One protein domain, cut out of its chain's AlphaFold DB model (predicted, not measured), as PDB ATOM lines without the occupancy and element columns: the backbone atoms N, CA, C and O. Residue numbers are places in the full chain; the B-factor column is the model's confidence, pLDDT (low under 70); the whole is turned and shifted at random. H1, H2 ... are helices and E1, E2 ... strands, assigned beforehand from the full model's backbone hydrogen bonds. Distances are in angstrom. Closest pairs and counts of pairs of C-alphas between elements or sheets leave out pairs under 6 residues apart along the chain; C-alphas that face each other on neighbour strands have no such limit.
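AT A GLANCE: This is residues 385 to 480 and 492 to 551 of the 556 residues of an uncharacterized protein of Paraflavitalea soli (UniProt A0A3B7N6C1). A long helix, H1, has H4 packed on its residues 388 to 395 and H6 packed on it as well; H3 packs on H4, and a small three-stranded sheet lies beyond H1 with one end of H3 reaching it. H5 sits far out by the sheet, away from the other helices, while residues 448 to 453 and 494 to 499 stick out as loops. The printed part has 156 residues, with six named helices and three named strands in the order H1 H2 E1 E2 H3 H4 E3 H5 H6. The sheet's order is E1, E2, E3, antiparallel throughout, and the class is mostly helix. The whole is compact, with a radius of gyration of the C-alphas of 16.1 A and spans of 42 by 40 by 34 A.

IN THESE COORDINATES: H1, residues 385 to 405, begins at C-alpha 385 (202.155, 187.579, 156.589) and is 30.3 A long. H2 is residues 409 to 416, E1 residues 422 to 424 and E2 residues 430 to 434, 13.3 A long. H3, residues 435 to 449, is 20.8 A long, and H4, residues 461 to 471, is 15.5 A long. E3 is residues 511 to 515, 13.5 A long, and H5 is residues 523 to 531. H6, residues 541 to 549, ends at C-alpha 549 (224.780, 198.865, 162.532).

HOW THE PARTS SIT: H1 touches H4 with its residues 388 to 395 alone, at a shallow tilt of 20 degrees, opposite ways; the closest C-alphas, of Leu 395 and Met 463, are 6.4 A apart. H1 also touches H6, the same way at 32 degrees, a shallow tilt only just short of steep; the closest C-alphas are those of Ile 400 and Phe 545, 5.7 A. H2 and H6 only just touch, with 3 pairs of C-alphas within 8 A, the closest being Lys 412 and Val 549, 5.2 A. H3 and H4 form a helical hairpin, the C-alphas of Leu 436 and Arg 468 closest at 6.9 A. E1 and E2 form a hairpin, with N 423 and O 432 at 3.0 A; E2 and E3 are antiparallel, with N 514 and O 431 at 2.7 A. H3 only grazes the sheet with residues 435 to 438, and H5 with residues 525 to 529. H5 and H6 are apart. In H1 to H6 every O i to N i+4 pair is within hydrogen-bond range.

THE WHOLE: The C-alphas farthest apart, of Gly 476 and Asp 521, are 48.3 A apart. Residues 481 to 491 are not printed, and C-alphas 480 and 492 are 25.9 A apart across this cut. The link from H3 to H4 is long. The mean pLDDT of the printed part is 70.3, and 74 residues are under 70, among them residues 407 to 431 and 514 to 531.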
ATOM      1  N   PHE A 385     201.142 187.315 155.568       96.06
ATOM      2  CA  PHE A 385     202.155 187.579 156.589       96.06
ATOM      3  C   PHE A 385     203.530 187.003 156.231       96.06
ATOM      4  O   PHE A 385     204.536 187.687 156.389       96.06
ATOM      5  N   ASP A 386     203.581 185.788 155.679       95.88
ATOM      6  CA  ASP A 386     204.849 185.172 155.270       95.88
ATOM      7  C   ASP A 386     205.501 185.952 154.112       95.88
ATOM      8  O   ASP A 386     206.719 186.123 154.083       95.88
ATOM      9  N   GLN A 387     204.696 186.500 153.197       95.62
ATOM     10  CA  GLN A 387     205.182 187.383 152.132       95.62
ATOM     11  C   GLN A 387     205.716 188.711 152.681       95.62
ATOM     12  O   GLN A 387     206.785 189.158 152.270       95.62
ATOM     13  N   GLN A 388     205.008 189.330 153.632       94.75
ATOM     14  CA  GLN A 388     205.464 190.563 154.280       94.75
ATOM     15  C   GLN A 388     206.783 190.347 155.039       94.75
ATOM     16  O   GLN A 388     207.675 191.190 154.949       94.75
ATOM     17  N   LEU A 389     206.953 189.201 155.709       94.81
ATOM     18  CA  LEU A 389     208.221 188.817 156.339       94.81
ATOM     19  C   LEU A 389     209.344 188.616 155.317       94.81
ATOM     20  O   LEU A 389     210.459 189.072 155.549       94.81
ATOM     21  N   GLN A 390     209.061 187.988 154.175       95.19
ATOM     22  CA  GLN A 390     210.050 187.822 153.111       95.19
ATOM     23  C   GLN A 390     210.507 189.172 152.537       95.19
ATOM     24  O   GLN A 390     211.704 189.393 152.358       95.19
ATOM     25  N   SER A 391     209.575 190.091 152.276       94.62
ATOM     26  CA  SER A 391     209.901 191.442 151.810       94.62
ATOM     27  C   SER A 391     210.683 192.242 152.856       94.62
ATOM     28  O   SER A 391     211.617 192.962 152.507       94.62
ATOM     29  N   LEU A 392     210.345 192.091 154.141       93.62
ATOM     30  CA  LEU A 392     211.107 192.684 155.238       93.62
ATOM     31  C   LEU A 392     212.542 192.145 155.271       93.62
ATOM     32  O   LEU A 392     213.484 192.927 155.331       93.62
ATOM     33  N   GLN A 393     212.711 190.829 155.168       93.50
ATOM     34  CA  GLN A 393     214.018 190.180 155.127       93.50
ATOM     35  C   GLN A 393     214.869 190.678 153.949       93.50
ATOM     36  O   GLN A 393     216.048 190.981 154.120       93.50
ATOM     37  N   GLN A 394     214.271 190.825 152.763       94.06
ATOM     38  CA  GLN A 394     214.942 191.401 151.592       94.06
ATOM     39  C   GLN A 394     215.398 192.841 151.846       94.06
ATOM     40  O   GLN A 394     216.530 193.186 151.518       94.06
ATOM     41  N   LEU A 395     214.544 193.670 152.457       91.81
ATOM     42  CA  LEU A 395     214.890 195.045 152.816       91.81
ATOM     43  C   LEU A 395     216.053 195.090 153.818       91.81
ATOM     44  O   LEU A 395     216.986 195.863 153.627       91.81
ATOM     45  N   VAL A 396     216.031 194.244 154.851       89.69
ATOM     46  CA  VAL A 396     217.115 194.152 155.843       89.69
ATOM     47  C   VAL A 396     218.437 193.774 155.175       89.69
ATOM     48  O   VAL A 396     219.450 194.431 155.415       89.69
ATOM     49  N   THR A 397     218.433 192.773 154.293       91.56
ATOM     50  CA  THR A 397     219.626 192.372 153.531       91.56
ATOM     51  C   THR A 397     220.134 193.496 152.630       91.56
ATOM     52  O   THR A 397     221.327 193.792 152.638       91.56
ATOM     53  N   ALA A 398     219.243 194.192 151.922       89.81
ATOM     54  CA  ALA A 398     219.629 195.316 151.075       89.81
ATOM     55  C   ALA A 398     220.243 196.469 151.894       89.81
ATOM     56  O   ALA A 398     221.230 197.073 151.475       89.81
ATOM     57  N   ILE A 399     219.728 196.737 153.101       85.12
ATOM     58  CA  ILE A 399     220.331 197.713 154.019       85.12
ATOM     59  C   ILE A 399     221.723 197.251 154.470       85.12
ATOM     60  O   ILE A 399     222.657 198.050 154.471       85.12
ATOM     61  N   ILE A 400     221.894 195.974 154.827       86.06
ATOM     62  CA  ILE A 400     223.201 195.404 155.193       86.06
ATOM     63  C   ILE A 400     224.223 195.595 154.067       86.06
ATOM     64  O   ILE A 400     225.362 195.999 154.324       86.06
ATOM     65  N   GLU A 401     223.833 195.303 152.829       87.62
ATOM     66  CA  GLU A 401     224.679 195.465 151.648       87.62
ATOM     67  C   GLU A 401     225.037 196.936 151.424       87.62
ATOM     68  O   GLU A 401     226.219 197.255 151.290       87.62
ATOM     69  N   ALA A 402     224.052 197.837 151.495       81.88
ATOM     70  CA  ALA A 402     224.257 199.277 151.355       81.88
ATOM     71  C   ALA A 402     225.227 199.829 152.415       81.88
ATOM     72  O   ALA A 402     226.176 200.534 152.065       81.88
ATOM     73  N   VAL A 403     225.061 199.436 153.687       78.00
ATOM     74  CA  VAL A 403     225.985 199.767 154.794       78.00
ATOM     75  C   VAL A 403     227.392 199.248 154.526       78.00
ATOM     76  O   VAL A 403     228.380 199.880 154.899       78.00
ATOM     77  N   SER A 404     227.503 198.060 153.935       82.81
ATOM     78  CA  SER A 404     228.793 197.407 153.712       82.81
ATOM     79  C   SER A 404     229.561 198.034 152.552       82.81
ATOM     80  O   SER A 404     230.781 198.149 152.627       82.81
ATOM     81  N   GLN A 405     228.855 198.428 151.492       82.19
ATOM     82  CA  GLN A 405     229.435 199.069 150.310       82.19
ATOM     83  C   GLN A 405     229.790 200.532 150.574       82.19
ATOM     84  O   GLN A 405     230.824 201.007 150.115       82.19
ATOM     85  N   ASN A 406     228.956 201.223 151.351       72.31
ATOM     86  CA  ASN A 406     229.152 202.607 151.743       72.31
ATOM     87  C   ASN A 406     229.114 202.679 153.271       72.31
ATOM     88  O   ASN A 406     228.064 202.992 153.834       72.31
ATOM     89  N   PRO A 407     230.232 202.379 153.962       65.00
ATOM     90  CA  PRO A 407     230.336 202.516 155.409       65.00
ATOM     91  C   PRO A 407     230.416 204.002 155.772       65.00
ATOM     92  O   PRO A 407     231.405 204.472 156.328       65.00
ATOM     93  N   THR A 408     229.386 204.759 155.415       58.97
ATOM     94  CA  THR A 408     229.189 206.127 155.853       58.97
ATOM     95  C   THR A 408     228.948 206.063 157.362       58.97
ATOM     96  O   THR A 408     228.052 205.337 157.821       58.97
ATOM     97  N   PRO A 409     229.774 206.737 158.186       58.94
ATOM     98  CA  PRO A 409     229.512 206.872 159.617       58.94
ATOM     99  C   PRO A 409     228.053 207.281 159.901       58.94
ATOM    100  O   PRO A 409     227.465 206.870 160.897       58.94
ATOM    101  N   GLU A 410     227.449 208.020 158.976       52.69
ATOM    102  CA  GLU A 410     226.095 208.554 158.969       52.69
ATOM    103  C   GLU A 410     225.012 207.487 159.179       52.69
ATOM    104  O   GLU A 410     224.195 207.661 160.083       52.69
ATOM    105  N   LEU A 411     225.013 206.353 158.460       56.09
ATOM    106  CA  LEU A 411     223.960 205.341 158.652       56.09
ATOM    107  C   LEU A 411     224.025 204.717 160.054       56.09
ATOM    108  O   LEU A 411     222.997 204.531 160.706       56.09
ATOM    109  N   LYS A 412     225.245 204.468 160.552       56.62
ATOM    110  CA  LYS A 412     225.484 203.998 161.927       56.62
ATOM    111  C   LYS A 412     225.019 205.024 162.969       56.62
ATOM    112  O   LYS A 412     224.465 204.640 163.996       56.62
ATOM    113  N   TYR A 413     225.191 206.324 162.712       54.59
ATOM    114  CA  TYR A 413     224.746 207.387 163.624       54.59
ATOM    115  C   TYR A 413     223.239 207.619 163.602       54.59
ATOM    116  O   TYR A 413     222.645 207.828 164.660       54.59
ATOM    117  N   MET A 414     222.599 207.534 162.439       54.56
ATOM    118  CA  MET A 414     221.147 207.657 162.334       54.56
ATOM    119  C   MET A 414     220.436 206.561 163.122       54.56
ATOM    120  O   MET A 414     219.455 206.827 163.805       54.56
ATOM    121  N   LEU A 415     220.998 205.354 163.131       52.06
ATOM    122  CA  LEU A 415     220.539 204.226 163.942       52.06
ATOM    123  C   LEU A 415     220.697 204.439 165.455       52.06
ATOM    124  O   LEU A 415     219.910 203.910 166.235       52.06
ATOM    125  N   LYS A 416     221.647 205.281 165.872       51.66
ATOM    126  CA  LYS A 416     221.853 205.688 167.270       51.66
ATOM    127  C   LYS A 416     220.889 206.796 167.725       51.66
ATOM    128  O   LYS A 416     220.620 206.902 168.919       51.66
ATOM    129  N   TYR A 417     220.364 207.608 166.802       51.03
ATOM    130  CA  TYR A 417     219.489 208.759 167.099       51.03
ATOM    131  C   TYR A 417     217.990 208.461 167.036       51.03
ATOM    132  O   TYR A 417     217.142 209.320 167.287       51.03
ATOM    133  N   VAL A 418     217.659 207.212 166.742       52.59
ATOM    134  CA  VAL A 418     216.307 206.689 166.609       52.59
ATOM    135  C   VAL A 418     215.725 206.453 167.994       52.59
ATOM    136  O   VAL A 418     215.576 205.344 168.475       52.59
ATOM    137  N   ARG A 419     215.446 207.549 168.690       49.53
ATOM    138  CA  ARG A 419     214.626 207.545 169.904       49.53
ATOM    139  C   ARG A 419     213.203 208.021 169.621       49.53
ATOM    140  O   ARG A 419     212.294 207.598 170.310       49.53
ATOM    141  N   SER A 420     212.991 208.810 168.565       46.78
ATOM    142  CA  SER A 420     211.678 209.371 168.201       46.78
ATOM    143  C   SER A 420     210.680 208.368 167.606       46.78
ATOM    144  O   SER A 420     209.481 208.624 167.625       46.78
ATOM    145  N   VAL A 421     211.152 207.230 167.087       52.62
ATOM    146  CA  VAL A 421     210.319 206.109 166.585       52.62
ATOM    147  C   VAL A 421     210.525 204.830 167.397       52.62
ATOM    148  O   VAL A 421     210.181 203.729 166.957       52.62
ATOM    149  N   CYS A 422     211.114 204.998 168.579       55.09
ATOM    150  CA  CYS A 422     211.383 203.938 169.521       55.09
ATOM    151  C   CYS A 422     210.615 204.157 170.795       55.09
ATOM    152  O   CYS A 422     210.447 205.279 171.264       55.09
ATOM    153  N   PHE A 423     210.250 203.049 171.399       58.00
ATOM    154  CA  PHE A 423     209.708 203.036 172.735       58.00
ATOM    155  C   PHE A 423     210.775 202.429 173.640       58.00
ATOM    156  O   PHE A 423     211.198 201.301 173.405       58.00
ATOM    157  N   ASP A 424     211.292 203.210 174.589       50.00
ATOM    158  CA  ASP A 424     212.258 202.756 175.599       50.00
ATOM    159  C   ASP A 424     211.506 202.253 176.825       50.00
ATOM    160  O   ASP A 424     210.682 202.977 177.373       50.00
ATOM    161  N   PHE A 425     211.773 201.022 177.247       51.34
ATOM    162  CA  PHE A 425     210.923 200.326 178.216       51.34
ATOM    163  C   PHE A 425     211.520 200.114 179.591       51.34
ATOM    164  O   PHE A 425     210.833 199.688 180.511       51.34
ATOM    165  N   THR A 426     212.827 200.276 179.719       49.25
ATOM    166  CA  THR A 426     213.572 199.657 180.825       49.25
ATOM    167  C   THR A 426     214.666 200.585 181.328       49.25
ATOM    168  O   THR A 426     215.712 200.133 181.791       49.25
ATOM    169  N   ASN A 427     214.429 201.897 181.237       52.44
ATOM    170  CA  ASN A 427     215.424 202.926 181.522       52.44
ATOM    171  C   ASN A 427     216.701 202.707 180.694       52.44
ATOM    172  O   ASN A 427     217.788 202.610 181.265       52.44
ATOM    173  N   ASN A 428     216.577 202.627 179.364       52.75
ATOM    174  CA  ASN A 428     217.676 202.405 178.417       52.75
ATOM    175  C   ASN A 428     218.232 200.965 178.361       52.75
ATOM    176  O   ASN A 428     219.409 200.789 178.049       52.75
ATOM    177  N   ARG A 429     217.449 199.912 178.656       55.12
ATOM    178  CA  ARG A 429     217.908 198.508 178.465       55.12
ATOM    179  C   ARG A 429     217.305 197.855 177.225       55.12
ATOM    180  O   ARG A 429     217.916 197.002 176.594       55.12
ATOM    181  N   THR A 430     216.120 198.253 176.808       59.88
ATOM    182  CA  THR A 430     215.450 197.668 175.653       59.88
ATOM    183  C   THR A 430     214.604 198.729 175.004       59.88
ATOM    184  O   THR A 430     213.829 199.404 175.681       59.88
ATOM    185  N   ILE A 431     214.746 198.843 173.689       68.50
ATOM    186  CA  ILE A 431     213.859 199.645 172.859       68.50
ATOM    187  C   ILE A 431     213.071 198.745 171.928       68.50
ATOM    188  O   ILE A 431     213.573 197.716 171.484       68.50
ATOM    189  N   MET A 432     211.857 199.145 171.593       75.00
ATOM    190  CA  MET A 432     211.142 198.590 170.457       75.00
ATOM    191  C   MET A 432     211.156 199.629 169.360       75.00
ATOM    192  O   MET A 432     210.725 200.757 169.589       75.00
ATOM    193  N   VAL A 433     211.627 199.242 168.182       76.06
ATOM    194  CA  VAL A 433     211.619 200.106 167.001       76.06
ATOM    195  C   VAL A 433     210.542 199.595 166.059       76.06
ATOM    196  O   VAL A 433     210.558 198.418 165.691       76.06
ATOM    197  N   ASP A 434     209.640 200.472 165.624       80.75
ATOM    198  CA  ASP A 434     208.820 200.215 164.438       80.75
ATOM    199  C   ASP A 434     209.725 200.336 163.206       80.75
ATOM    200  O   ASP A 434     210.100 201.438 162.801       80.75
ATOM    201  N   PHE A 435     210.148 199.200 162.651       82.81
ATOM    202  CA  PHE A 435     211.242 199.166 161.679       82.81
ATOM    203  C   PHE A 435     210.921 199.922 160.386       82.81
ATOM    204  O   PHE A 435     211.798 200.553 159.792       82.81
ATOM    205  N   LEU A 436     209.661 199.901 159.952       82.69
ATOM    206  CA  LEU A 436     209.246 200.658 158.777       82.69
ATOM    207  C   LEU A 436     209.253 202.156 159.036       82.69
ATOM    208  O   LEU A 436     209.752 202.924 158.211       82.69
ATOM    209  N   ASN A 437     208.716 202.573 160.181       79.31
ATOM    210  CA  ASN A 437     208.733 203.979 160.557       79.31
ATOM    211  C   ASN A 437     210.159 204.480 160.776       79.31
ATOM    212  O   ASN A 437     210.474 205.621 160.433       79.31
ATOM    213  N   TRP A 438     211.044 203.605 161.247       78.69
ATOM    214  CA  TRP A 438     212.473 203.844 161.274       78.69
ATOM    215  C   TRP A 438     213.060 204.080 159.882       78.69
ATOM    216  O   TRP A 438     213.599 205.160 159.653       78.69
ATOM    217  N   CYS A 439     212.889 203.153 158.936       78.56
ATOM    218  CA  CYS A 439     213.394 203.315 157.566       78.56
ATOM    219  C   CYS A 439     212.912 204.629 156.926       78.56
ATOM    220  O   CYS A 439     213.692 205.361 156.321       78.56
ATOM    221  N   MET A 440     211.631 204.959 157.105       77.56
ATOM    222  CA  MET A 440     211.038 206.201 156.601       77.56
ATOM    223  C   MET A 440     211.626 207.448 157.263       77.56
ATOM    224  O   MET A 440     211.874 208.440 156.581       77.56
ATOM    225  N   SER A 441     211.866 207.405 158.574       72.31
ATOM    226  CA  SER A 441     212.453 208.533 159.303       72.31
ATOM    227  C   SER A 441     213.886 208.787 158.868       72.31
ATOM    228  O   SER A 441     214.277 209.935 158.666       72.31
ATOM    229  N   VAL A 442     214.648 207.711 158.667       71.19
ATOM    230  CA  VAL A 442     216.019 207.794 158.174       71.19
ATOM    231  C   VAL A 442     216.038 208.343 156.750       71.19
ATOM    232  O   VAL A 442     216.753 209.299 156.479       71.19
ATOM    233  N   LYS A 443     215.172 207.854 155.862       74.12
ATOM    234  CA  LYS A 443     215.004 208.431 154.523       74.12
ATOM    235  C   LYS A 443     214.699 209.934 154.563       74.12
ATOM    236  O   LYS A 443     215.307 210.708 153.829       74.12
ATOM    237  N   SER A 444     213.729 210.354 155.377       70.56
ATOM    238  CA  SER A 444     213.365 211.770 155.482       70.56
ATOM    239  C   SER A 444     214.547 212.609 155.950       70.56
ATOM    240  O   SER A 444     214.836 213.637 155.349       70.56
ATOM    241  N   ALA A 445     215.258 212.155 156.979       66.56
ATOM    242  CA  ALA A 445     216.462 212.816 157.458       66.56
ATOM    243  C   ALA A 445     217.560 212.905 156.380       66.56
ATOM    244  O   ALA A 445     218.105 213.985 156.176       66.56
ATOM    245  N   ASP A 446     217.836 211.826 155.646       65.88
ATOM    246  CA  ASP A 446     218.799 211.826 154.534       65.88
ATOM    247  C   ASP A 446     218.458 212.926 153.511       65.88
ATOM    248  O   ASP A 446     219.287 213.781 153.203       65.88
ATOM    249  N   HIS A 447     217.187 212.999 153.099       65.50
ATOM    250  CA  HIS A 447     216.701 214.032 152.182       65.50
ATOM    251  C   HIS A 447     216.847 215.455 152.737       65.50
ATOM    252  O   HIS A 447     217.251 216.365 152.013       65.50
ATOM    253  N   PHE A 448     216.501 215.665 154.010       62.31
ATOM    254  CA  PHE A 448     216.558 216.993 154.609       62.31
ATOM    255  C   PHE A 448     217.995 217.462 154.810       62.31
ATOM    256  O   PHE A 448     218.302 218.598 154.463       62.31
ATOM    257  N   PHE A 449     218.872 216.631 155.369       59.47
ATOM    258  CA  PHE A 449     220.189 217.068 155.841       59.47
ATOM    259  C   PHE A 449     221.308 216.884 154.820       59.47
ATOM    260  O   PHE A 449     222.305 217.596 154.914       59.47
ATOM    261  N   LEU A 450     221.148 216.000 153.834       64.06
ATOM    262  CA  LEU A 450     222.182 215.681 152.850       64.06
ATOM    263  C   LEU A 450     221.642 215.729 151.406       64.06
ATOM    264  O   LEU A 450     221.786 214.755 150.670       64.06
ATOM    265  N   PRO A 451     221.058 216.857 150.953       64.81
ATOM    266  CA  PRO A 451     220.434 216.943 149.627       64.81
ATOM    267  C   PRO A 451     221.412 216.687 148.465       64.81
ATOM    268  O   PRO A 451     220.978 216.244 147.402       64.81
ATOM    269  N   ASP A 452     222.714 216.925 148.680       63.88
ATOM    270  CA  ASP A 452     223.763 216.861 147.653       63.88
ATOM    271  C   ASP A 452     224.661 215.605 147.736       63.88
ATOM    272  O   ASP A 452     225.522 215.404 146.876       63.88
ATOM    273  N   HIS A 453     224.494 214.747 148.752       57.22
ATOM    274  CA  HIS A 453     225.291 213.521 148.919       57.22
ATOM    275  C   HIS A 453     224.513 212.265 148.504       57.22
ATOM    276  O   HIS A 453     223.285 212.256 148.444       57.22
ATOM    277  N   SER A 454     225.242 211.196 148.154       52.16
ATOM    278  CA  SER A 454     224.667 209.955 147.623       52.16
ATOM    279  C   SER A 454     223.593 209.393 148.556       52.16
ATOM    280  O   SER A 454     223.897 209.013 149.686       52.16
ATOM    281  N   GLN A 455     222.369 209.296 148.037       63.22
ATOM    282  CA  GLN A 455     221.199 208.762 148.726       63.22
ATOM    283  C   GLN A 455     221.439 207.294 149.085       63.22
ATOM    284  O   GLN A 455     221.197 206.408 148.260       63.22
ATOM    285  N   VAL A 456     221.897 207.006 150.305       59.56
ATOM    286  CA  VAL A 456     222.046 205.617 150.782       59.56
ATOM    287  C   VAL A 456     220.714 204.869 150.631       59.56
ATOM    288  O   VAL A 456     220.691 203.683 150.305       59.56
ATOM    289  N   PHE A 457     219.597 205.595 150.751       65.00
ATOM    290  CA  PHE A 457     218.245 205.077 150.558       65.00
ATOM    291  C   PHE A 457     217.683 205.193 149.144       65.00
ATOM    292  O   PHE A 457     216.650 204.587 148.883       65.00
ATOM    293  N   GLY A 458     218.339 205.875 148.203       72.56
ATOM    294  CA  GLY A 458     217.802 206.027 146.845       72.56
ATOM    295  C   GLY A 458     217.562 204.675 146.162       72.56
ATOM    296  O   GLY A 458     216.568 204.486 145.466       72.56
ATOM    297  N   SER A 459     218.427 203.692 146.440       77.06
ATOM    298  CA  SER A 459     218.267 202.306 145.974       77.06
ATOM    299  C   SER A 459     217.236 201.488 146.770       77.06
ATOM    300  O   SER A 459     216.678 200.530 146.242       77.06
ATOM    301  N   LEU A 460     216.955 201.874 148.018       85.38
ATOM    302  CA  LEU A 460     216.053 201.179 148.949       85.38
ATOM    303  C   LEU A 460     214.628 201.753 148.940       85.38
ATOM    304  O   LEU A 460     213.700 201.151 149.479       85.38
ATOM    305  N   ASP A 461     214.449 202.921 148.332       85.75
ATOM    306  CA  ASP A 461     213.226 203.713 148.357       85.75
ATOM    307  C   ASP A 461     212.005 202.945 147.860       85.75
ATOM    308  O   ASP A 461     210.948 202.960 148.498       85.75
ATOM    309  N   SER A 462     212.158 202.253 146.733       89.94
ATOM    310  CA  SER A 462     211.101 201.426 146.158       89.94
ATOM    311  C   SER A 462     210.717 200.291 147.104       89.94
ATOM    312  O   SER A 462     209.528 200.078 147.322       89.94
ATOM    313  N   MET A 463     211.693 199.631 147.735       92.06
ATOM    314  CA  MET A 463     211.464 198.527 148.671       92.06
ATOM    315  C   MET A 463     210.733 198.994 149.935       92.06
ATOM    316  O   MET A 463     209.769 198.356 150.360       92.06
ATOM    317  N   ILE A 464     211.145 200.127 150.515       89.19
ATOM    318  CA  ILE A 464     210.509 200.694 151.713       89.19
ATOM    319  C   ILE A 464     209.061 201.091 151.407       89.19
ATOM    320  O   ILE A 464     208.143 200.727 152.148       89.19
ATOM    321  N   ILE A 465     208.838 201.818 150.306       89.06
ATOM    322  CA  ILE A 465     207.498 202.259 149.895       89.06
ATOM    323  C   ILE A 465     206.620 201.053 149.562       89.06
ATOM    324  O   ILE A 465     205.452 201.018 149.954       89.06
ATOM    325  N   GLU A 466     207.162 200.061 148.861       91.69
ATOM    326  CA  GLU A 466     206.423 198.865 148.487       91.69
ATOM    327  C   GLU A 466     205.984 198.063 149.713       91.69
ATOM    328  O   GLU A 466     204.802 197.716 149.813       91.69
ATOM    329  N   LEU A 467     206.904 197.796 150.644       92.38
ATOM    330  CA  LEU A 467     206.612 197.059 151.870       92.38
ATOM    331  C   LEU A 467     205.598 197.816 152.734       92.38
ATOM    332  O   LEU A 467     204.622 197.229 153.202       92.38
ATOM    333  N   ARG A 468     205.755 199.137 152.873       89.12
ATOM    334  CA  ARG A 468     204.792 199.982 153.589       89.12
ATOM    335  C   ARG A 468     203.405 199.930 152.954       89.12
ATOM    336  O   ARG A 468     202.418 199.741 153.659       89.12
ATOM    337  N   ASN A 469     203.313 200.089 151.636       90.12
ATOM    338  CA  ASN A 469     202.035 200.026 150.929       90.12
ATOM    339  C   ASN A 469     201.396 198.645 151.052       90.12
ATOM    340  O   ASN A 469     200.178 198.548 151.173       90.12
ATOM    341  N   TYR A 470     202.208 197.589 151.069       91.38
ATOM    342  CA  TYR A 470     201.720 196.238 151.274       91.38
ATOM    343  C   TYR A 470     201.135 196.050 152.680       91.38
ATOM    344  O   TYR A 470     199.999 195.600 152.818       91.38
ATOM    345  N   ILE A 471     201.855 196.477 153.715       88.81
ATOM    346  CA  ILE A 471     201.390 196.388 155.104       88.81
ATOM    347  C   ILE A 471     200.139 197.232 155.333       88.81
ATOM    348  O   ILE A 471     199.214 196.774 155.994       88.81
ATOM    349  N   LEU A 472     200.053 198.422 154.741       85.75
ATOM    350  CA  LEU A 472     198.896 199.310 154.891       85.75
ATOM    351  C   LEU A 472     197.734 198.990 153.937       85.75
ATOM    352  O   LEU A 472     196.704 199.657 153.996       85.75
ATOM    353  N   GLY A 473     197.884 197.998 153.055       86.62
ATOM    354  CA  GLY A 473     196.859 197.623 152.079       86.62
ATOM    355  C   GLY A 473     196.542 198.717 151.055       86.62
ATOM    356  O   GLY A 473     195.420 198.838 150.565       86.62
ATOM    357  N   VAL A 474     197.526 199.559 150.747       86.25
ATOM    358  CA  VAL A 474     197.406 200.625 149.748       86.25
ATOM    359  C   VAL A 474     197.477 200.006 148.346       86.25
ATOM    360  O   VAL A 474     198.136 198.988 148.133       86.25
ATOM    361  N   ASN A 475     196.802 200.626 147.373       82.00
ATOM    362  CA  ASN A 475     196.741 200.174 145.975       82.00
ATOM    363  C   ASN A 475     196.124 198.775 145.796       82.00
ATOM    364  O   ASN A 475     196.557 198.005 144.942       82.00
ATOM    365  N   GLY A 476     195.126 198.433 146.616       80.19
ATOM    366  CA  GLY A 476     194.410 197.159 146.516       80.19
ATOM    367  C   GLY A 476     195.207 195.945 147.002       80.19
ATOM    368  O   GLY A 476     194.728 194.821 146.861       80.19
ATOM    369  N   LYS A 477     196.398 196.144 147.589       82.06
ATOM    370  CA  LYS A 477     197.117 195.069 148.279       82.06
ATOM    371  C   LYS A 477     196.323 194.640 149.516       82.06
ATOM    372  O   LYS A 477     195.754 195.464 150.226       82.06
ATOM    373  N   GLN A 478     196.292 193.343 149.786       87.75
ATOM    374  CA  GLN A 478     195.609 192.814 150.960       87.75
ATOM    375  C   GLN A 478     196.482 193.024 152.200       87.75
ATOM    376  O   GLN A 478     197.640 192.613 152.225       87.75
ATOM    377  N   SER A 479     195.932 193.689 153.216       90.94
ATOM    378  CA  SER A 479     196.614 193.943 154.485       90.94
ATOM    379  C   SER A 479     196.193 192.932 155.545       90.94
ATOM    380  O   SER A 479     195.034 192.516 155.588       90.94
ATOM    381  N   LEU A 480     197.125 192.596 156.442       93.50
ATOM    382  CA  LEU A 480     196.806 191.909 157.692       93.50
ATOM    383  C   LEU A 480     195.992 192.802 158.626       93.50
ATOM    384  O   LEU A 480     195.180 192.298 159.392       93.50
ATOM    385  N   SER A 492     202.341 212.796 169.537       49.97
ATOM    386  CA  SER A 492     202.097 214.223 169.764       49.97
ATOM    387  C   SER A 492     203.048 214.748 170.834       49.97
ATOM    388  O   SER A 492     203.004 214.285 171.973       49.97
ATOM    389  N   PHE A 493     203.868 215.730 170.470       48.22
ATOM    390  CA  PHE A 493     204.764 216.403 171.400       48.22
ATOM    391  C   PHE A 493     203.950 217.152 172.475       48.22
ATOM    392  O   PHE A 493     202.981 217.838 172.128       48.22
ATOM    393  N   PRO A 494     204.301 217.042 173.767       43.38
ATOM    394  CA  PRO A 494     203.602 217.760 174.830       43.38
ATOM    395  C   PRO A 494     203.871 219.273 174.809       43.38
ATOM    396  O   PRO A 494     203.062 220.025 175.353       43.38
ATOM    397  N   ASP A 495     204.948 219.725 174.152       46.72
ATOM    398  CA  ASP A 495     205.314 221.139 174.071       46.72
ATOM    399  C   ASP A 495     205.261 221.677 172.623       46.72
ATOM    400  O   ASP A 495     206.126 221.340 171.814       46.72
ATOM    401  N   PRO A 496     204.272 222.522 172.270       42.69
ATOM    402  CA  PRO A 496     204.211 223.181 170.966       42.69
ATOM    403  C   PRO A 496     205.311 224.239 170.753       42.69
ATOM    404  O   PRO A 496     205.399 224.782 169.653       42.69
ATOM    405  N   LEU A 497     206.116 224.560 171.775       39.50
ATOM    406  CA  LEU A 497     207.201 225.546 171.703       39.50
ATOM    407  C   LEU A 497     208.559 224.944 171.316       39.50
ATOM    408  O   LEU A 497     209.489 225.702 171.061       39.50
ATOM    409  N   LEU A 498     208.680 223.615 171.249       38.59
ATOM    410  CA  LEU A 498     209.883 222.939 170.761       38.59
ATOM    411  C   LEU A 498     209.660 222.515 169.301       38.59
ATOM    412  O   LEU A 498     208.830 221.635 169.051       38.59
ATOM    413  N   PRO A 499     210.368 223.103 168.318       36.78
ATOM    414  CA  PRO A 499     210.201 222.784 166.907       36.78
ATOM    415  C   PRO A 499     210.940 221.483 166.578       36.78
ATOM    416  O   PRO A 499     211.888 221.447 165.798       36.78
ATOM    417  N   VAL A 500     210.512 220.374 167.177       39.12
ATOM    418  CA  VAL A 500     210.953 219.053 166.743       39.12
ATOM    419  C   VAL A 500     210.089 218.664 165.552       39.12
ATOM    420  O   VAL A 500     208.861 218.623 165.647       39.12
ATOM    421  N   ALA A 501     210.720 218.366 164.415       36.72
ATOM    422  CA  ALA A 501     210.046 217.741 163.285       36.72
ATOM    423  C   ALA A 501     209.592 216.331 163.697       36.72
ATOM    424  O   ALA A 501     210.301 215.341 163.519       36.72
ATOM    425  N   VAL A 502     208.410 216.238 164.303       41.50
ATOM    426  CA  VAL A 502     207.782 214.960 164.615       41.50
ATOM    427  C   VAL A 502     207.220 214.399 163.318       41.50
ATOM    428  O   VAL A 502     206.212 214.879 162.793       41.50
ATOM    429  N   ILE A 503     207.852 213.348 162.801       44.25
ATOM    430  CA  ILE A 503     207.280 212.582 161.699       44.25
ATOM    431  C   ILE A 503     206.141 211.740 162.282       44.25
ATOM    432  O   ILE A 503     206.362 210.692 162.882       44.25
ATOM    433  N   ASN A 504     204.907 212.225 162.138       50.31
ATOM    434  CA  ASN A 504     203.713 211.522 162.602       50.31
ATOM    435  C   ASN A 504     203.397 210.344 161.663       50.31
ATOM    436  O   ASN A 504     202.546 210.440 160.776       50.31
ATOM    437  N   LEU A 505     204.146 209.248 161.798       58.59
ATOM    438  CA  LEU A 505     203.939 208.037 161.009       58.59
ATOM    439  C   LEU A 505     202.912 207.131 161.692       58.59
ATOM    440  O   LEU A 505     203.002 206.904 162.896       58.59
ATOM    441  N   PRO A 506     201.938 206.563 160.957       64.38
ATOM    442  CA  PRO A 506     201.018 205.608 161.550       64.38
ATOM    443  C   PRO A 506     201.810 204.393 162.065       64.38
ATOM    444  O   PRO A 506     202.647 203.860 161.334       64.38
ATOM    445  N   PRO A 507     201.565 203.934 163.300       71.56
ATOM    446  CA  PRO A 507     202.162 202.700 163.797       71.56
ATOM    447  C   PRO A 507     201.740 201.514 162.922       71.56
ATOM    448  O   PRO A 507     200.572 201.432 162.530       71.56
ATOM    449  N   THR A 508     202.688 200.637 162.599       81.31
ATOM    450  CA  THR A 508     202.502 199.580 161.596       81.31
ATOM    451  C   THR A 508     202.280 198.190 162.197       81.31
ATOM    452  O   THR A 508     201.894 197.271 161.480       81.31
ATOM    453  N   GLY A 509     202.554 198.006 163.491       79.69
ATOM    454  CA  GLY A 509     202.691 196.693 164.131       79.69
ATOM    455  C   GLY A 509     204.000 195.964 163.791       79.69
ATOM    456  O   GLY A 509     204.315 194.958 164.425       79.69
ATOM    457  N   TYR A 510     204.815 196.486 162.860       87.06
ATOM    458  CA  TYR A 510     206.090 195.897 162.425       87.06
ATOM    459  C   TYR A 510     207.246 196.309 163.335       87.06
ATOM    460  O   TYR A 510     208.271 196.852 162.920       87.06
ATOM    461  N   SER A 511     207.025 196.087 164.623       83.88
ATOM    462  CA  SER A 511     207.941 196.466 165.681       83.88
ATOM    463  C   SER A 511     208.829 195.301 166.111       83.88
ATOM    464  O   SER A 511     208.356 194.167 166.201       83.88
ATOM    465  N   LEU A 512     210.105 195.583 166.374       79.88
ATOM    466  CA  LEU A 512     211.108 194.613 166.832       79.88
ATOM    467  C   LEU A 512     211.747 195.110 168.124       79.88
ATOM    468  O   LEU A 512     211.880 196.319 168.306       79.88
ATOM    469  N   PHE A 513     212.136 194.200 169.015       74.31
ATOM    470  CA  PHE A 513     212.856 194.566 170.233       74.31
ATOM    471  C   PHE A 513     214.365 194.578 170.008       74.31
ATOM    472  O   PHE A 513     214.921 193.722 169.320       74.31
ATOM    473  N   PHE A 514     215.026 195.542 170.640       68.19
ATOM    474  CA  PHE A 514     216.458 195.758 170.554       68.19
ATOM    475  C   PHE A 514     217.039 195.938 171.952       68.19
ATOM    476  O   PHE A 514     216.576 196.800 172.707       68.19
ATOM    477  N   PRO A 515     218.093 195.191 172.282       58.06
ATOM    478  CA  PRO A 515     218.829 195.395 173.513       58.06
ATOM    479  C   PRO A 515     219.773 196.620 173.346       58.06
ATOM    480  O   PRO A 515     220.514 196.716 172.369       58.06
ATOM    481  N   GLN A 516     219.773 197.584 174.280       59.25
ATOM    482  CA  GLN A 516     220.719 198.728 174.313       59.25
ATOM    483  C   GLN A 516     222.068 198.453 175.042       59.25
ATOM    484  O   GLN A 516     222.117 198.454 176.263       59.25
ATOM    485  N   TYR A 517     223.157 198.213 174.290       51.44
ATOM    486  CA  TYR A 517     224.610 198.195 174.622       51.44
ATOM    487  C   TYR A 517     225.200 197.644 175.957       51.44
ATOM    488  O   TYR A 517     226.419 197.532 176.030       51.44
ATOM    489  N   ALA A 518     224.452 197.296 177.002       52.03
ATOM    490  CA  ALA A 518     225.004 196.870 178.298       52.03
ATOM    491  C   ALA A 518     224.386 195.539 178.762       52.03
ATOM    492  O   ALA A 518     223.638 195.507 179.734       52.03
ATOM    493  N   PHE A 519     224.641 194.453 178.016       52.38
ATOM    494  CA  PHE A 519     224.107 193.110 178.334       52.38
ATOM    495  C   PHE A 519     225.151 192.055 178.631       52.38
ATOM    496  O   PHE A 519     224.770 190.912 178.876       52.38
ATOM    497  N   ALA A 520     226.444 192.391 178.636       48.66
ATOM    498  CA  ALA A 520     227.475 191.424 179.028       48.66
ATOM    499  C   ALA A 520     227.209 190.835 180.435       48.66
ATOM    500  O   ALA A 520     227.658 189.742 180.756       48.66
ATOM    501  N   ASP A 521     226.426 191.546 181.239       48.94
ATOM    502  CA  ASP A 521     225.990 191.274 182.601       48.94
ATOM    503  C   ASP A 521     224.537 190.752 182.718       48.94
ATOM    504  O   ASP A 521     224.065 190.523 183.831       48.94
ATOM    505  N   LYS A 522     223.813 190.524 181.606       52.22
ATOM    506  CA  LYS A 522     222.397 190.082 181.608       52.22
ATOM    507  C   LYS A 522     222.127 188.902 180.660       52.22
ATOM    508  O   LYS A 522     221.476 189.085 179.625       52.22
ATOM    509  N   PRO A 523     222.575 187.684 181.012       51.91
ATOM    510  CA  PRO A 523     222.520 186.504 180.141       51.91
ATOM    511  C   PRO A 523     221.107 186.175 179.635       51.91
ATOM    512  O   PRO A 523     220.940 185.906 178.450       51.91
ATOM    513  N   ASN A 524     220.071 186.330 180.464       51.03
ATOM    514  CA  ASN A 524     218.691 186.004 180.081       51.03
ATOM    515  C   ASN A 524     218.158 186.857 178.916       51.03
ATOM    516  O   ASN A 524     217.418 186.363 178.070       51.03
ATOM    517  N   LEU A 525     218.528 188.143 178.856       51.69
ATOM    518  CA  LEU A 525     218.080 189.044 177.789       51.69
ATOM    519  C   LEU A 525     218.656 188.615 176.437       51.69
ATOM    520  O   LEU A 525     217.967 188.594 175.417       51.69
ATOM    521  N   ILE A 526     219.937 188.258 176.463       54.94
ATOM    522  CA  ILE A 526     220.671 187.752 175.312       54.94
ATOM    523  C   ILE A 526     220.090 186.403 174.892       54.94
ATOM    524  O   ILE A 526     219.802 186.212 173.714       54.94
ATOM    525  N   ASP A 527     219.864 185.492 175.836       57.44
ATOM    526  CA  ASP A 527     219.349 184.152 175.552       57.44
ATOM    527  C   ASP A 527     217.937 184.187 174.960       57.44
ATOM    528  O   ASP A 527     217.621 183.398 174.069       57.44
ATOM    529  N   ASN A 528     217.110 185.154 175.346       57.59
ATOM    530  CA  ASN A 528     215.776 185.330 174.780       57.59
ATOM    531  C   ASN A 528     215.794 185.898 173.354       57.59
ATOM    532  O   ASN A 528     215.050 185.423 172.500       57.59
ATOM    533  N   VAL A 529     216.691 186.841 173.047       62.44
ATOM    534  CA  VAL A 529     216.926 187.276 171.656       62.44
ATOM    535  C   VAL A 529     217.538 186.138 170.828       62.44
ATOM    536  O   VAL A 529     217.185 185.952 169.665       62.44
ATOM    537  N   ARG A 530     218.440 185.343 171.419       62.28
ATOM    538  CA  ARG A 530     219.088 184.203 170.756       62.28
ATOM    539  C   ARG A 530     218.144 183.033 170.513       62.28
ATOM    540  O   ARG A 530     218.348 182.331 169.532       62.28
ATOM    541  N   SER A 531     217.163 182.799 171.378       63.25
ATOM    542  CA  SER A 531     216.177 181.715 171.249       63.25
ATOM    543  C   SER A 531     214.935 182.123 170.453       63.25
ATOM    544  O   SER A 531     214.114 181.269 170.109       63.25
ATOM    545  N   ASP A 532     214.809 183.403 170.096       75.62
ATOM    546  CA  ASP A 532     213.685 183.916 169.330       75.62
ATOM    547  C   ASP A 532     213.569 183.228 167.954       75.62
ATOM    548  O   ASP A 532     214.464 183.285 167.105       75.62
ATOM    549  N   ARG A 533     212.434 182.551 167.724       85.00
ATOM    550  CA  ARG A 533     212.192 181.765 166.502       85.00
ATOM    551  C   ARG A 533     212.100 182.637 165.239       85.00
ATOM    552  O   ARG A 533     212.398 182.135 164.160       85.00
ATOM    553  N   LEU A 534     211.702 183.910 165.348       86.12
ATOM    554  CA  LEU A 534     211.667 184.841 164.213       86.12
ATOM    555  C   LEU A 534     213.097 185.167 163.767       86.12
ATOM    556  O   LEU A 534     213.411 185.066 162.579       86.12
ATOM    557  N   LEU A 535     213.968 185.493 164.726       83.12
ATOM    558  CA  LEU A 535     215.363 185.868 164.472       83.12
ATOM    559  C   LEU A 535     216.273 184.679 164.130       83.12
ATOM    560  O   LEU A 535     217.349 184.871 163.573       83.12
ATOM    561  N   ASN A 536     215.868 183.456 164.472       81.81
ATOM    562  CA  ASN A 536     216.541 182.216 164.064       81.81
ATOM    563  C   ASN A 536     215.993 181.613 162.766       81.81
ATOM    564  O   ASN A 536     216.491 180.584 162.317       81.81
ATOM    565  N   GLY A 537     214.928 182.192 162.213       87.44
ATOM    566  CA  GLY A 537     214.241 181.661 161.046       87.44
ATOM    567  C   GLY A 537     214.222 182.678 159.910       87.44
ATOM    568  O   GLY A 537     215.265 182.986 159.338       87.44
ATOM    569  N   PRO A 538     213.044 183.205 159.541       88.31
ATOM    570  CA  PRO A 538     212.895 184.017 158.336       88.31
ATOM    571  C   PRO A 538     213.586 185.383 158.418       88.31
ATOM    572  O   PRO A 538     213.722 186.023 157.380       88.31
ATOM    573  N   LEU A 539     214.001 185.825 159.614       87.44
ATOM    574  CA  LEU A 539     214.662 187.111 159.825       87.44
ATOM    575  C   LEU A 539     216.114 186.977 160.322       87.44
ATOM    576  O   LEU A 539     216.582 187.795 161.107       87.44
ATOM    577  N   GLU A 540     216.844 185.941 159.902       87.31
ATOM    578  CA  GLU A 540     218.211 185.675 160.384       87.31
ATOM    579  C   GLU A 540     219.207 186.808 160.079       87.31
ATOM    580  O   GLU A 540     220.034 187.152 160.932       87.31
ATOM    581  N   SER A 541     219.100 187.454 158.905       86.56
ATOM    582  CA  SER A 541     220.008 188.563 158.546       86.56
ATOM    583  C   SER A 541     219.880 189.749 159.499       86.56
ATOM    584  O   SER A 541     220.795 190.560 159.603       86.56
ATOM    585  N   TRP A 542     218.804 189.814 160.282       82.62
ATOM    586  CA  TRP A 542     218.654 190.795 161.343       82.62
ATOM    587  C   TRP A 542     219.825 190.804 162.326       82.62
ATOM    588  O   TRP A 542     220.292 191.868 162.721       82.62
ATOM    589  N   LYS A 543     220.358 189.637 162.698       79.00
ATOM    590  CA  LYS A 543     221.505 189.564 163.617       79.00
ATOM    591  C   LYS A 543     222.751 190.205 163.007       79.00
ATOM    592  O   LYS A 543     223.492 190.917 163.687       79.00
ATOM    593  N   GLU A 544     222.966 189.985 161.711       83.19
ATOM    594  CA  GLU A 544     224.049 190.620 160.963       83.19
ATOM    595  C   GLU A 544     223.834 192.131 160.832       83.19
ATOM    596  O   GLU A 544     224.781 192.898 161.029       83.19
ATOM    597  N   PHE A 545     222.596 192.561 160.571       80.75
ATOM    598  CA  PHE A 545     222.211 193.969 160.584       80.75
ATOM    599  C   PHE A 545     222.605 194.615 161.910       80.75
ATOM    600  O   PHE A 545     223.403 195.551 161.898       80.75
ATOM    601  N   LEU A 546     222.161 194.066 163.047       74.31
ATOM    602  CA  LEU A 546     222.486 194.599 164.373       74.31
ATOM    603  C   LEU A 546     224.001 194.700 164.593       74.31
ATOM    604  O   LEU A 546     224.481 195.743 165.030       74.31
ATOM    605  N   LYS A 547     224.766 193.666 164.220       74.31
ATOM    606  CA  LYS A 547     226.233 193.647 164.348       74.31
ATOM    607  C   LYS A 547     226.927 194.725 163.510       74.31
ATOM    608  O   LYS A 547     227.940 195.283 163.928       74.31
ATOM    609  N   LYS A 548     226.438 194.991 162.298       73.06
ATOM    610  CA  LYS A 548     227.034 195.999 161.403       73.06
ATOM    611  C   LYS A 548     226.636 197.421 161.781       73.06
ATOM    612  O   LYS A 548     227.421 198.346 161.575       73.06
ATOM    613  N   VAL A 549     225.431 197.578 162.309       65.62
ATOM    614  CA  VAL A 549     224.780 198.865 162.532       65.62
ATOM    615  C   VAL A 549     224.996 199.404 163.943       65.62
ATOM    616  O   VAL A 549     225.330 200.575 164.093       65.62
ATOM    617  N   ILE A 550     224.836 198.566 164.970       61.53
ATOM    618  CA  ILE A 550     224.855 198.960 166.388       61.53
ATOM    619  C   ILE A 550     226.255 198.731 167.005       61.53
ATOM    620  O   ILE A 550     226.400 198.542 168.200       61.53
ATOM    621  N   ASP A 551     227.308 198.814 166.188       54.78
ATOM    622  CA  ASP A 551     228.725 198.763 166.588       54.78
ATOM    623  C   ASP A 551     229.241 197.426 167.180       54.78
ATOM    624  O   ASP A 551     228.502 196.558 167.641       54.78
TER     625      ASP A 551